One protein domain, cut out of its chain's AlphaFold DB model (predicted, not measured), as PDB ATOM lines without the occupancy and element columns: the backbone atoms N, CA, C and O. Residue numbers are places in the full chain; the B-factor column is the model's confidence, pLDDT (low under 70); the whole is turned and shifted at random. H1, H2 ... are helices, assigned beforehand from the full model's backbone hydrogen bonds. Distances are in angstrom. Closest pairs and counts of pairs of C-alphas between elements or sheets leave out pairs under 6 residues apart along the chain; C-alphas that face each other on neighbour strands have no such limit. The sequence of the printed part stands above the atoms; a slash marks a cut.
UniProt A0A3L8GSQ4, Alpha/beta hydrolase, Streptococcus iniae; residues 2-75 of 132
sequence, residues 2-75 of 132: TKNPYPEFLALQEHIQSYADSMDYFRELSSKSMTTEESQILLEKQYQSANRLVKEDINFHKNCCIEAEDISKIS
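Overview. This is residues 2 to 75 of the 132 residues of the protein "Alpha/beta hydrolase" of Streptococcus iniae (UniProt A0A3L8GSQ4). An open, C-shaped chain of helices is built on a helical hairpin, in which the longest helix, H3, folds back beside H2. From the two ends of this hairpin the chain runs out into two separate arms, H1 with the residues before it at one end and H4 followed by H5 at the other, and the space between the arms is empty. The printed part has 74 residues with five named helices, in the order H1, H2, H3, H4, H5, and no named strand; the class is all helix. It is only just extended, close to loose, with a radius of gyration of the C-alphas of 17.1 A, and the C-alphas span 43 by 39 by 26 A.

Along the chain. H3, residues 36 to 54, is 27.1 A long from C-alpha 36 at (14.594, 1.077, 50.612) to C-alpha 54 at (41.456, 1.697, 47.242). Before it comes H2, residues 19 to 33, 21.1 A long. H1, residues 7 to 15, is 12.5 A long and begins with C-alpha 7 at (24.271, -2.244, 21.505). After H3 come H4, residues 58 to 64, and H5, residues 68 to 73, which ends with C-alpha 73 at (41.275, -28.250, 43.831).

Arrangement. H2 and H3 touch and form a helical hairpin, at a shallow tilt of 29 degrees, opposite ways. Their closest C-alphas, those of Ser 30 and Ser 39, are 5.3 A apart; H2 touches with residues 26 to 31 alone, and H3 with residues 39 to 43 alone. H3 and H4 only just touch, with 3 pairs of C-alphas within 8 A, and only at the corner by their link. The closest C-alphas there are those of Arg 52 and Phe 60, 6.9 A apart, and the lines stand at a steep tilt of 60 degrees. H1 and H2 are close but not clearly touching: their closest C-alphas, those of His 15 and Asp 21, are 7.2 A apart. H5 touches no helix and is apart from H4; H1 and H5 are apart too. In H1, H2, H3, H4 and H5 every O i to N i+4 pair is within hydrogen-bond range.

Size, cuts and confidence. The two C-alphas farthest apart, those of Thr 2 and Asn 59, are 44.6 A apart. Residues 2 to 11, 54 to 59 and 62 to 75 stand free; the body without them has 44 residues and spans 30 by 29 by 13 A. The printed part has no cut, and the links H1 to H2, H2 to H3, H3 to H4 and H4 to H5 are tight. The mean pLDDT of the printed part is 81.4, with residues 2 to 3, 5, 61, 64 and 75 under 70.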
ATOM      1  N   THR A   2      30.661  -5.028  10.551       58.41
ATOM      2  CA  THR A   2      29.877  -5.767  11.546       58.41
ATOM      3  C   THR A   2      29.345  -4.766  12.572       58.41
ATOM      4  O   THR A   2      30.125  -4.031  13.173       58.41
ATOM      5  N   LYS A   3      28.016  -4.671  12.721       69.06
ATOM      6  CA  LYS A   3      27.412  -3.929  13.839       69.06
ATOM      7  C   LYS A   3      27.918  -4.551  15.142       69.06
ATOM      8  O   LYS A   3      28.049  -5.772  15.204       69.06
ATOM      9  N   ASN A   4      28.218  -3.724  16.145       70.25
ATOM     10  CA  ASN A   4      28.570  -4.219  17.474       70.25
ATOM     11  C   ASN A   4      27.454  -5.178  17.951       70.25
ATOM     12  O   ASN A   4      26.287  -4.785  17.883       70.25
ATOM     13  N   PRO A   5      27.781  -6.415  18.371       69.38
ATOM     14  CA  PRO A   5      26.780  -7.389  18.801       69.38
ATOM     15  C   PRO A   5      26.084  -7.030  20.125       69.38
ATOM     16  O   PRO A   5      25.101  -7.679  20.465       69.38
ATOM     17  N   TYR A   6      26.551  -5.999  20.838       76.06
ATOM     18  CA  TYR A   6      26.078  -5.600  22.167       76.06
ATOM     19  C   TYR A   6      25.714  -4.102  22.230       76.06
ATOM     20  O   TYR A   6      26.385  -3.321  22.913       76.06
ATOM     21  N   PRO A   7      24.681  -3.649  21.498       76.44
ATOM     22  CA  PRO A   7      24.271  -2.244  21.505       76.44
ATOM     23  C   PRO A   7      23.826  -1.752  22.894       76.44
ATOM     24  O   PRO A   7      24.047  -0.591  23.226       76.44
ATOM     25  N   GLU A   8      23.267  -2.623  23.733       74.12
ATOM     26  CA  GLU A   8      22.871  -2.306  25.110       74.12
ATOM     27  C   GLU A   8      24.088  -2.039  26.002       74.12
ATOM     28  O   GLU A   8      24.070  -1.130  26.832       74.12
ATOM     29  N   PHE A   9      25.173  -2.796  25.802       76.06
ATOM     30  CA  PHE A   9      26.429  -2.568  26.515       76.06
ATOM     31  C   PHE A   9      27.060  -1.234  26.114       76.06
ATOM     32  O   PHE A   9      27.541  -0.507  26.978       76.06
ATOM     33  N   LEU A  10      27.010  -0.880  24.824       78.62
ATOM     34  CA  LEU A  10      27.472   0.428  24.359       78.62
ATOM     35  C   LEU A  10      26.682   1.571  24.999       78.62
ATOM     36  O   LEU A  10      27.289   2.518  25.481       78.62
ATOM     37  N   ALA A  11      25.354   1.461  25.059       80.56
ATOM     38  CA  ALA A  11      24.521   2.475  25.699       80.56
ATOM     39  C   ALA A  11      24.847   2.629  27.196       80.56
ATOM     40  O   ALA A  11      24.929   3.748  27.703       80.56
ATOM     41  N   LEU A  12      25.093   1.519  27.903       79.19
ATOM     42  CA  LEU A  12      25.523   1.556  29.302       79.19
ATOM     43  C   LEU A  12      26.912   2.190  29.454       79.19
ATOM     44  O   LEU A  12      27.124   2.997  30.355       79.19
ATOM     45  N   GLN A  13      27.843   1.851  28.562       79.56
ATOM     46  CA  GLN A  13      29.188   2.417  28.543       79.56
ATOM     47  C   GLN A  13      29.168   3.915  28.233       79.56
ATOM     48  O   GLN A  13      29.978   4.648  28.783       79.56
ATOM     49  N   GLU A  14      28.253   4.383  27.381       83.62
ATOM     50  CA  GLU A  14      28.029   5.808  27.125       83.62
ATOM     51  C   GLU A  14      27.461   6.519  28.361       83.62
ATOM     52  O   GLU A  14      27.868   7.644  28.652       83.62
ATOM     53  N   HIS A  15      26.578   5.858  29.114       81.25
ATOM     54  CA  HIS A  15      25.928   6.419  30.299       81.25
ATOM     55  C   HIS A  15      26.829   6.456  31.546       81.25
ATOM     56  O   HIS A  15      26.726   7.381  32.347       81.25
ATOM     57  N   ILE A  16      27.726   5.481  31.710       87.00
ATOM     58  CA  ILE A  16      28.629   5.373  32.864       87.00
ATOM     59  C   ILE A  16      30.041   5.806  32.452       87.00
ATOM     60  O   ILE A  16      30.862   4.984  32.047       87.00
ATOM     61  N   GLN A  17      30.334   7.104  32.569       88.06
ATOM     62  CA  GLN A  17      31.659   7.668  32.258       88.06
ATOM     63  C   GLN A  17      32.539   7.852  33.499       88.06
ATOM     64  O   GLN A  17      33.753   8.039  33.394       88.06
ATOM     65  N   SER A  18      31.939   7.817  34.687       86.62
ATOM     66  CA  SER A  18      32.615   8.066  35.950       86.62
ATOM     67  C   SER A  18      32.150   7.122  37.058       86.62
ATOM     68  O   SER A  18      31.123   6.447  36.969       86.62
ATOM     69  N   TYR A  19      32.907   7.108  38.157       80.50
ATOM     70  CA  TYR A  19      32.502   6.397  39.369       80.50
ATOM     71  C   TYR A  19      31.176   6.931  39.935       80.50
ATOM     72  O   TYR A  19      30.378   6.154  40.451       80.50
ATOM     73  N   ALA A  20      30.922   8.238  39.817       85.31
ATOM     74  CA  ALA A  20      29.665   8.835  40.260       85.31
ATOM     75  C   ALA A  20      28.482   8.303  39.439       85.31
ATOM     76  O   ALA A  20      27.521   7.818  40.029       85.31
ATOM     77  N   ASP A  21      28.611   8.273  38.109       88.25
ATOM     78  CA  ASP A  21      27.576   7.733  37.213       88.25
ATOM     79  C   ASP A  21      27.299   6.257  37.514       88.25
ATOM     80  O   ASP A  21      26.152   5.817  37.545       88.25
ATOM     81  N   SER A  22      28.352   5.486  37.810       84.12
ATOM     82  CA  SER A  22      28.205   4.089  38.219       84.12
ATOM     83  C   SER A  22      27.411   3.969  39.517       84.12
ATOM     84  O   SER A  22      26.515   3.130  39.601       84.12
ATOM     85  N   MET A  23      27.703   4.799  40.523       85.25
ATOM     86  CA  MET A  23      26.978   4.778  41.796       85.25
ATOM     87  C   MET A  23      25.519   5.215  41.649       85.25
ATOM     88  O   MET A  23      24.654   4.661  42.329       85.25
ATOM     89  N   ASP A  24      25.236   6.176  40.771       89.06
ATOM     90  CA  ASP A  24      23.872   6.613  40.482       89.06
ATOM     91  C   ASP A  24      23.083   5.518  39.760       89.06
ATOM     92  O   ASP A  24      21.974   5.190  40.187       89.06
ATOM     93  N   TYR A  25      23.694   4.862  38.771       88.00
ATOM     94  CA  TYR A  25      23.126   3.687  38.114       88.00
ATOM     95  C   TYR A  25      22.831   2.556  39.112       88.00
ATOM     96  O   TYR A  25      21.736   1.995  39.112       88.00
ATOM     97  N   PHE A  26      23.772   2.248  40.011       87.00
ATOM     98  CA  PHE A  26      23.568   1.236  41.052       87.00
ATOM     99  C   PHE A  26      22.415   1.587  41.988       87.00
ATOM    100  O   PHE A  26      21.627   0.706  42.323       87.00
ATOM    101  N   ARG A  27      22.303   2.857  42.394       89.44
ATOM    102  CA  ARG A  27      21.222   3.330  43.265       89.44
ATOM    103  C   ARG A  27      19.865   3.231  42.576       89.44
ATOM    104  O   ARG A  27      18.897   2.802  43.198       89.44
ATOM    105  N   GLU A  28      19.788   3.618  41.305       90.06
ATOM    106  CA  GLU A  28      18.564   3.470  40.520       90.06
ATOM    107  C   GLU A  28      18.167   1.993  40.425       90.06
ATOM    108  O   GLU A  28      17.024   1.636  40.717       90.06
ATOM    109  N   LEU A  29      19.122   1.130  40.081       89.00
ATOM    110  CA  LEU A  29      18.893  -0.297  39.910       89.00
ATOM    111  C   LEU A  29      18.420  -0.964  41.205       89.00
ATOM    112  O   LEU A  29      17.411  -1.665  41.201       89.00
ATOM    113  N   SER A  30      19.102  -0.710  42.323       89.50
ATOM    114  CA  SER A  30      18.725  -1.280  43.616       89.50
ATOM    115  C   SER A  30      17.357  -0.782  44.080       89.50
ATOM    116  O   SER A  30      16.563  -1.573  44.576       89.50
ATOM    117  N   SER A  31      17.026   0.493  43.845       89.44
ATOM    118  CA  SER A  31      15.715   1.055  44.210       89.44
ATOM    119  C   SER A  31      14.539   0.452  43.435       89.44
ATOM    120  O   SER A  31      13.415   0.456  43.931       89.44
ATOM    121  N   LYS A  32      14.784  -0.064  42.224       90.19
ATOM    122  CA  LYS A  32      13.766  -0.728  41.397       90.19
ATOM    123  C   LYS A  32      13.533  -2.181  41.796       90.19
ATOM    124  O   LYS A  32      12.443  -2.697  41.569       90.19
ATOM    125  N   SER A  33      14.549  -2.828  42.358       87.56
ATOM    126  CA  SER A  33      14.561  -4.272  42.599       87.56
ATOM    127  C   SER A  33      14.470  -4.662  44.074       87.56
ATOM    128  O   SER A  33      14.327  -5.841  44.376       87.56
ATOM    129  N   MET A  34      14.583  -3.705  44.995       89.50
ATOM    130  CA  MET A  34      14.680  -3.963  46.432       89.50
ATOM    131  C   MET A  34      13.880  -2.937  47.232       89.50
ATOM    132  O   MET A  34      13.554  -1.851  46.746       89.50
ATOM    133  N   THR A  35      13.598  -3.250  48.496       92.31
ATOM    134  CA  THR A  35      13.084  -2.249  49.435       92.31
ATOM    135  C   THR A  35      14.132  -1.167  49.711       92.31
ATOM    136  O   THR A  35      15.334  -1.354  49.511       92.31
ATOM    137  N   THR A  36      13.690  -0.018  50.230       92.62
ATOM    138  CA  THR A  36      14.594   1.077  50.612       92.62
ATOM    139  C   THR A  36      15.665   0.628  51.610       92.62
ATOM    140  O   THR A  36      16.818   1.036  51.490       92.62
ATOM    141  N   GLU A  37      15.302  -0.216  52.580       94.56
ATOM    142  CA  GLU A  37      16.231  -0.723  53.596       94.56
ATOM    143  C   GLU A  37      17.293  -1.643  52.981       94.56
ATOM    144  O   GLU A  37      18.490  -1.425  53.174       94.56
ATOM    145  N   GLU A  38      16.879  -2.615  52.167       91.38
ATOM    146  CA  GLU A  38      17.792  -3.526  51.465       91.38
ATOM    147  C   GLU A  38      18.724  -2.773  50.509       91.38
ATOM    148  O   GLU A  38      19.936  -3.000  50.504       91.38
ATOM    149  N   SER A  39      18.177  -1.818  49.751       91.44
ATOM    150  CA  SER A  39      18.953  -0.954  48.864       91.44
ATOM    151  C   SER A  39      20.007  -0.159  49.638       91.44
ATOM    152  O   SER A  39      21.138  -0.022  49.173       91.44
ATOM    153  N   GLN A  40      19.675   0.364  50.822       91.31
ATOM    154  CA  GLN A  40      20.626   1.109  51.648       91.31
ATOM    155  C   GLN A  40      21.759   0.205  52.154       91.31
ATOM    156  O   GLN A  40      22.932   0.570  52.042       91.31
ATOM    157  N   ILE A  41      21.427  -0.998  52.633       92.50
ATOM    158  CA  ILE A  41      22.415  -1.992  53.078       92.50
ATOM    159  C   ILE A  41      23.370  -2.347  51.933       92.50
ATOM    160  O   ILE A  41      24.589  -2.363  52.120       92.50
ATOM    161  N   LEU A  42      22.837  -2.608  50.738       89.19
ATOM    162  CA  LEU A  42      23.630  -2.945  49.559       89.19
ATOM    163  C   LEU A  42      24.613  -1.827  49.194       89.19
ATOM    164  O   LEU A  42      25.804  -2.087  49.004       89.19
ATOM    165  N   LEU A  43      24.136  -0.580  49.139       88.19
ATOM    166  CA  LEU A  43      24.970   0.578  48.817       88.19
ATOM    167  C   LEU A  43      26.092   0.763  49.846       88.19
ATOM    168  O   LEU A  43      27.245   0.968  49.468       88.19
ATOM    169  N   GLU A  44      25.799   0.623  51.139       90.88
ATOM    170  CA  GLU A  44      26.816   0.689  52.194       90.88
ATOM    171  C   GLU A  44      27.889  -0.394  52.035       90.88
ATOM    172  O   GLU A  44      29.085  -0.105  52.151       90.88
ATOM    173  N   LYS A  45      27.495  -1.632  51.713       88.19
ATOM    174  CA  LYS A  45      28.438  -2.733  51.454       88.19
ATOM    175  C   LYS A  45      29.291  -2.485  50.213       88.19
ATOM    176  O   LYS A  45      30.491  -2.783  50.242       88.19
ATOM    177  N   GLN A  46      28.710  -1.914  49.160       84.25
ATOM    178  CA  GLN A  46      29.435  -1.524  47.953       84.25
ATOM    179  C   GLN A  46      30.493  -0.464  48.280       84.25
ATOM    180  O   GLN A  46      31.668  -0.654  47.964       84.25
ATOM    181  N   TYR A  47      30.122   0.598  49.005       83.62
ATOM    182  CA  TYR A  47      31.062   1.638  49.437       83.62
ATOM    183  C   TYR A  47      32.178   1.090  50.332       83.62
ATOM    184  O   TYR A  47      33.346   1.440  50.156       83.62
ATOM    185  N   GLN A  48      31.855   0.221  51.293       84.69
ATOM    186  CA  GLN A  48      32.859  -0.419  52.146       84.69
ATOM    187  C   GLN A  48      33.842  -1.261  51.323       84.69
ATOM    188  O   GLN A  48      35.048  -1.212  51.564       84.69
ATOM    189  N   SER A  49      33.346  -2.003  50.333       80.56
ATOM    190  CA  SER A  49      34.175  -2.854  49.474       80.56
ATOM    191  C   SER A  49      35.061  -2.040  48.532       80.56
ATOM    192  O   SER A  49      36.261  -2.300  48.473       80.56
ATOM    193  N   ALA A  50      34.520  -0.998  47.896       78.00
ATOM    194  CA  ALA A  50      35.297  -0.067  47.080       78.00
ATOM    195  C   ALA A  50      36.418   0.602  47.896       78.00
ATOM    196  O   ALA A  50      37.564   0.668  47.457       78.00
ATOM    197  N   ASN A  51      36.128   1.012  49.135       80.38
ATOM    198  CA  ASN A  51      37.134   1.593  50.025       80.38
ATOM    199  C   ASN A  51      38.242   0.607  50.432       80.38
ATOM    200  O   ASN A  51      39.374   1.036  50.637       80.38
ATOM    201  N   ARG A  52      37.942  -0.694  50.567       79.81
ATOM    202  CA  ARG A  52      38.963  -1.723  50.847       79.81
ATOM    203  C   ARG A  52      39.918  -1.915  49.673       79.81
ATOM    204  O   ARG A  52      41.118  -2.021  49.902       79.81
ATOM    205  N   LEU A  53      39.391  -1.892  48.448       70.12
ATOM    206  CA  LEU A  53      40.189  -1.953  47.221       70.12
ATOM    207  C   LEU A  53      41.136  -0.752  47.099       70.12
ATOM    208  O   LEU A  53      42.322  -0.931  46.859       70.12
ATOM    209  N   VAL A  54      40.637   0.469  47.327       75.69
ATOM    210  CA  VAL A  54      41.456   1.697  47.242       75.69
ATOM    211  C   VAL A  54      42.567   1.730  48.296       75.69
ATOM    212  O   VAL A  54      43.619   2.315  48.069       75.69
ATOM    213  N   LYS A  55      42.340   1.121  49.462       79.88
ATOM    214  CA  LYS A  55      43.312   1.090  50.562       79.88
ATOM    215  C   LYS A  55      44.352  -0.026  50.438       79.88
ATOM    216  O   LYS A  55      45.144  -0.167  51.366       79.88
ATOM    217  N   GLU A  56      44.323  -0.805  49.353       71.06
ATOM    218  CA  GLU A  56      45.204  -1.960  49.136       71.06
ATOM    219  C   GLU A  56      45.260  -2.877  50.369       71.06
ATOM    220  O   GLU A  56      46.325  -3.322  50.796       71.06
ATOM    221  N   ASP A  57      44.104  -3.128  50.996       78.88
ATOM    222  CA  ASP A  57      44.042  -3.989  52.176       78.88
ATOM    223  C   ASP A  57      44.574  -5.384  51.804       78.88
ATOM    224  O   ASP A  57      43.936  -6.145  51.074       78.88
ATOM    225  N   ILE A  58      45.774  -5.704  52.295       72.94
ATOM    226  CA  ILE A  58      46.521  -6.920  51.946       72.94
ATOM    227  C   ILE A  58      45.705  -8.178  52.270       72.94
ATOM    228  O   ILE A  58      45.764  -9.163  51.533       72.94
ATOM    229  N   ASN A  59      44.900  -8.150  53.338       78.06
ATOM    230  CA  ASN A  59      44.039  -9.277  53.688       78.06
ATOM    231  C   ASN A  59      42.849  -9.386  52.733       78.06
ATOM    232  O   ASN A  59      42.430 -10.493  52.403       78.06
ATOM    233  N   PHE A  60      42.311  -8.255  52.272       71.69
ATOM    234  CA  PHE A  60      41.258  -8.242  51.262       71.69
ATOM    235  C   PHE A  60      41.766  -8.786  49.922       71.69
ATOM    236  O   PHE A  60      41.142  -9.686  49.367       71.69
ATOM    237  N   HIS A  61      42.931  -8.329  49.453       68.06
ATOM    238  CA  HIS A  61      43.550  -8.846  48.230       68.06
ATOM    239  C   HIS A  61      43.796 -10.350  48.303       68.06
ATOM    240  O   HIS A  61      43.366 -11.073  47.412       68.06
ATOM    241  N   LYS A  62      44.387 -10.838  49.401       71.44
ATOM    242  CA  LYS A  62      44.622 -12.274  49.600       71.44
ATOM    243  C   LYS A  62      43.335 -13.108  49.514       71.44
ATOM    244  O   LYS A  62      43.378 -14.220  49.014       71.44
ATOM    245  N   ASN A  63      42.204 -12.579  49.980       70.81
ATOM    246  CA  ASN A  63      40.915 -13.277  49.935       70.81
ATOM    247  C   ASN A  63      40.203 -13.180  48.574       70.81
ATOM    248  O   ASN A  63      39.257 -13.924  48.333       70.81
ATOM    249  N   CYS A  64      40.610 -12.251  47.708       69.75
ATOM    250  CA  CYS A  64      40.050 -12.078  46.366       69.75
ATOM    251  C   CYS A  64      40.915 -12.710  45.266       69.75
ATOM    252  O   CYS A  64      40.466 -12.810  44.125       69.75
ATOM    253  N   CYS A  65      42.140 -13.120  45.587       74.50
ATOM    254  CA  CYS A  65      43.025 -13.824  44.671       74.50
ATOM    255  C   CYS A  65      42.710 -15.323  44.695       74.50
ATOM    256  O   CYS A  65      42.749 -15.956  45.746       74.50
ATOM    257  N   ILE A  66      42.396 -15.875  43.525       76.56
ATOM    258  CA  ILE A  66      42.348 -17.321  43.308       76.56
ATOM    259  C   ILE A  66      43.743 -17.724  42.839       76.56
ATOM    260  O   ILE A  66      44.180 -17.290  41.770       76.56
ATOM    261  N   GLU A  67      44.446 -18.529  43.627       83.12
ATOM    262  CA  GLU A  67      45.757 -19.039  43.239       83.12
ATOM    263  C   GLU A  67      45.605 -20.258  42.316       83.12
ATOM    264  O   GLU A  67      44.590 -20.957  42.318       83.12
ATOM    265  N   ALA A  68      46.639 -20.570  41.530       80.12
ATOM    266  CA  ALA A  68      46.606 -21.725  40.625       80.12
ATOM    267  C   ALA A  68      46.340 -23.059  41.360       80.12
ATOM    268  O   ALA A  68      45.727 -23.972  40.807       80.12
ATOM    269  N   GLU A  69      46.778 -23.162  42.618       83.12
ATOM    270  CA  GLU A  69      46.519 -24.322  43.476       83.12
ATOM    271  C   GLU A  69      45.056 -24.412  43.939       83.12
ATOM    272  O   GLU A  69      44.568 -25.500  44.234       83.12
ATOM    273  N   ASP A  70      44.330 -23.296  44.001       82.00
ATOM    274  CA  ASP A  70      42.900 -23.309  44.313       82.00
ATOM    275  C   ASP A  70      42.100 -23.827  43.117       82.00
ATOM    276  O   ASP A  70      41.173 -24.616  43.287       82.00
ATOM    277  N   ILE A  71      42.521 -23.480  41.896       77.00
ATOM    278  CA  ILE A  71      41.911 -23.981  40.656       77.00
ATOM    279  C   ILE A  71      42.086 -25.496  40.539       77.00
ATOM    280  O   ILE A  71      41.138 -26.197  40.202       77.00
ATOM    281  N   SER A  72      43.271 -26.025  40.859       77.12
ATOM    282  CA  SER A  72      43.521 -27.472  40.779       77.12
ATOM    283  C   SER A  72      42.713 -28.290  41.795       77.12
ATOM    284  O   SER A  72      42.532 -29.493  41.601       77.12
ATOM    285  N   LYS A  73      42.198 -27.650  42.854       79.44
ATOM    286  CA  LYS A  73      41.275 -28.250  43.831       79.44
ATOM    287  C   LYS A  73      39.819 -28.222  43.362       79.44
ATOM    288  O   LYS A  73      39.007 -28.987  43.884       79.44
ATOM    289  N   ILE A  74      39.474 -27.374  42.393       73.19
ATOM    290  CA  ILE A  74      38.134 -27.321  41.804       73.19
ATOM    291  C   ILE A  74      38.026 -28.447  40.773       73.19
ATOM    292  O   ILE A  74      38.438 -28.317  39.626       73.19
ATOM    293  N   SER A  75      37.451 -29.571  41.192       67.50
ATOM    294  CA  SER A  75      37.042 -30.651  40.296       67.50
ATOM    295  C   SER A  75      35.522 -30.717  40.287       67.50
ATOM    296  O   SER A  75      34.915 -31.230  41.227       67.50
TER     297      SER A  75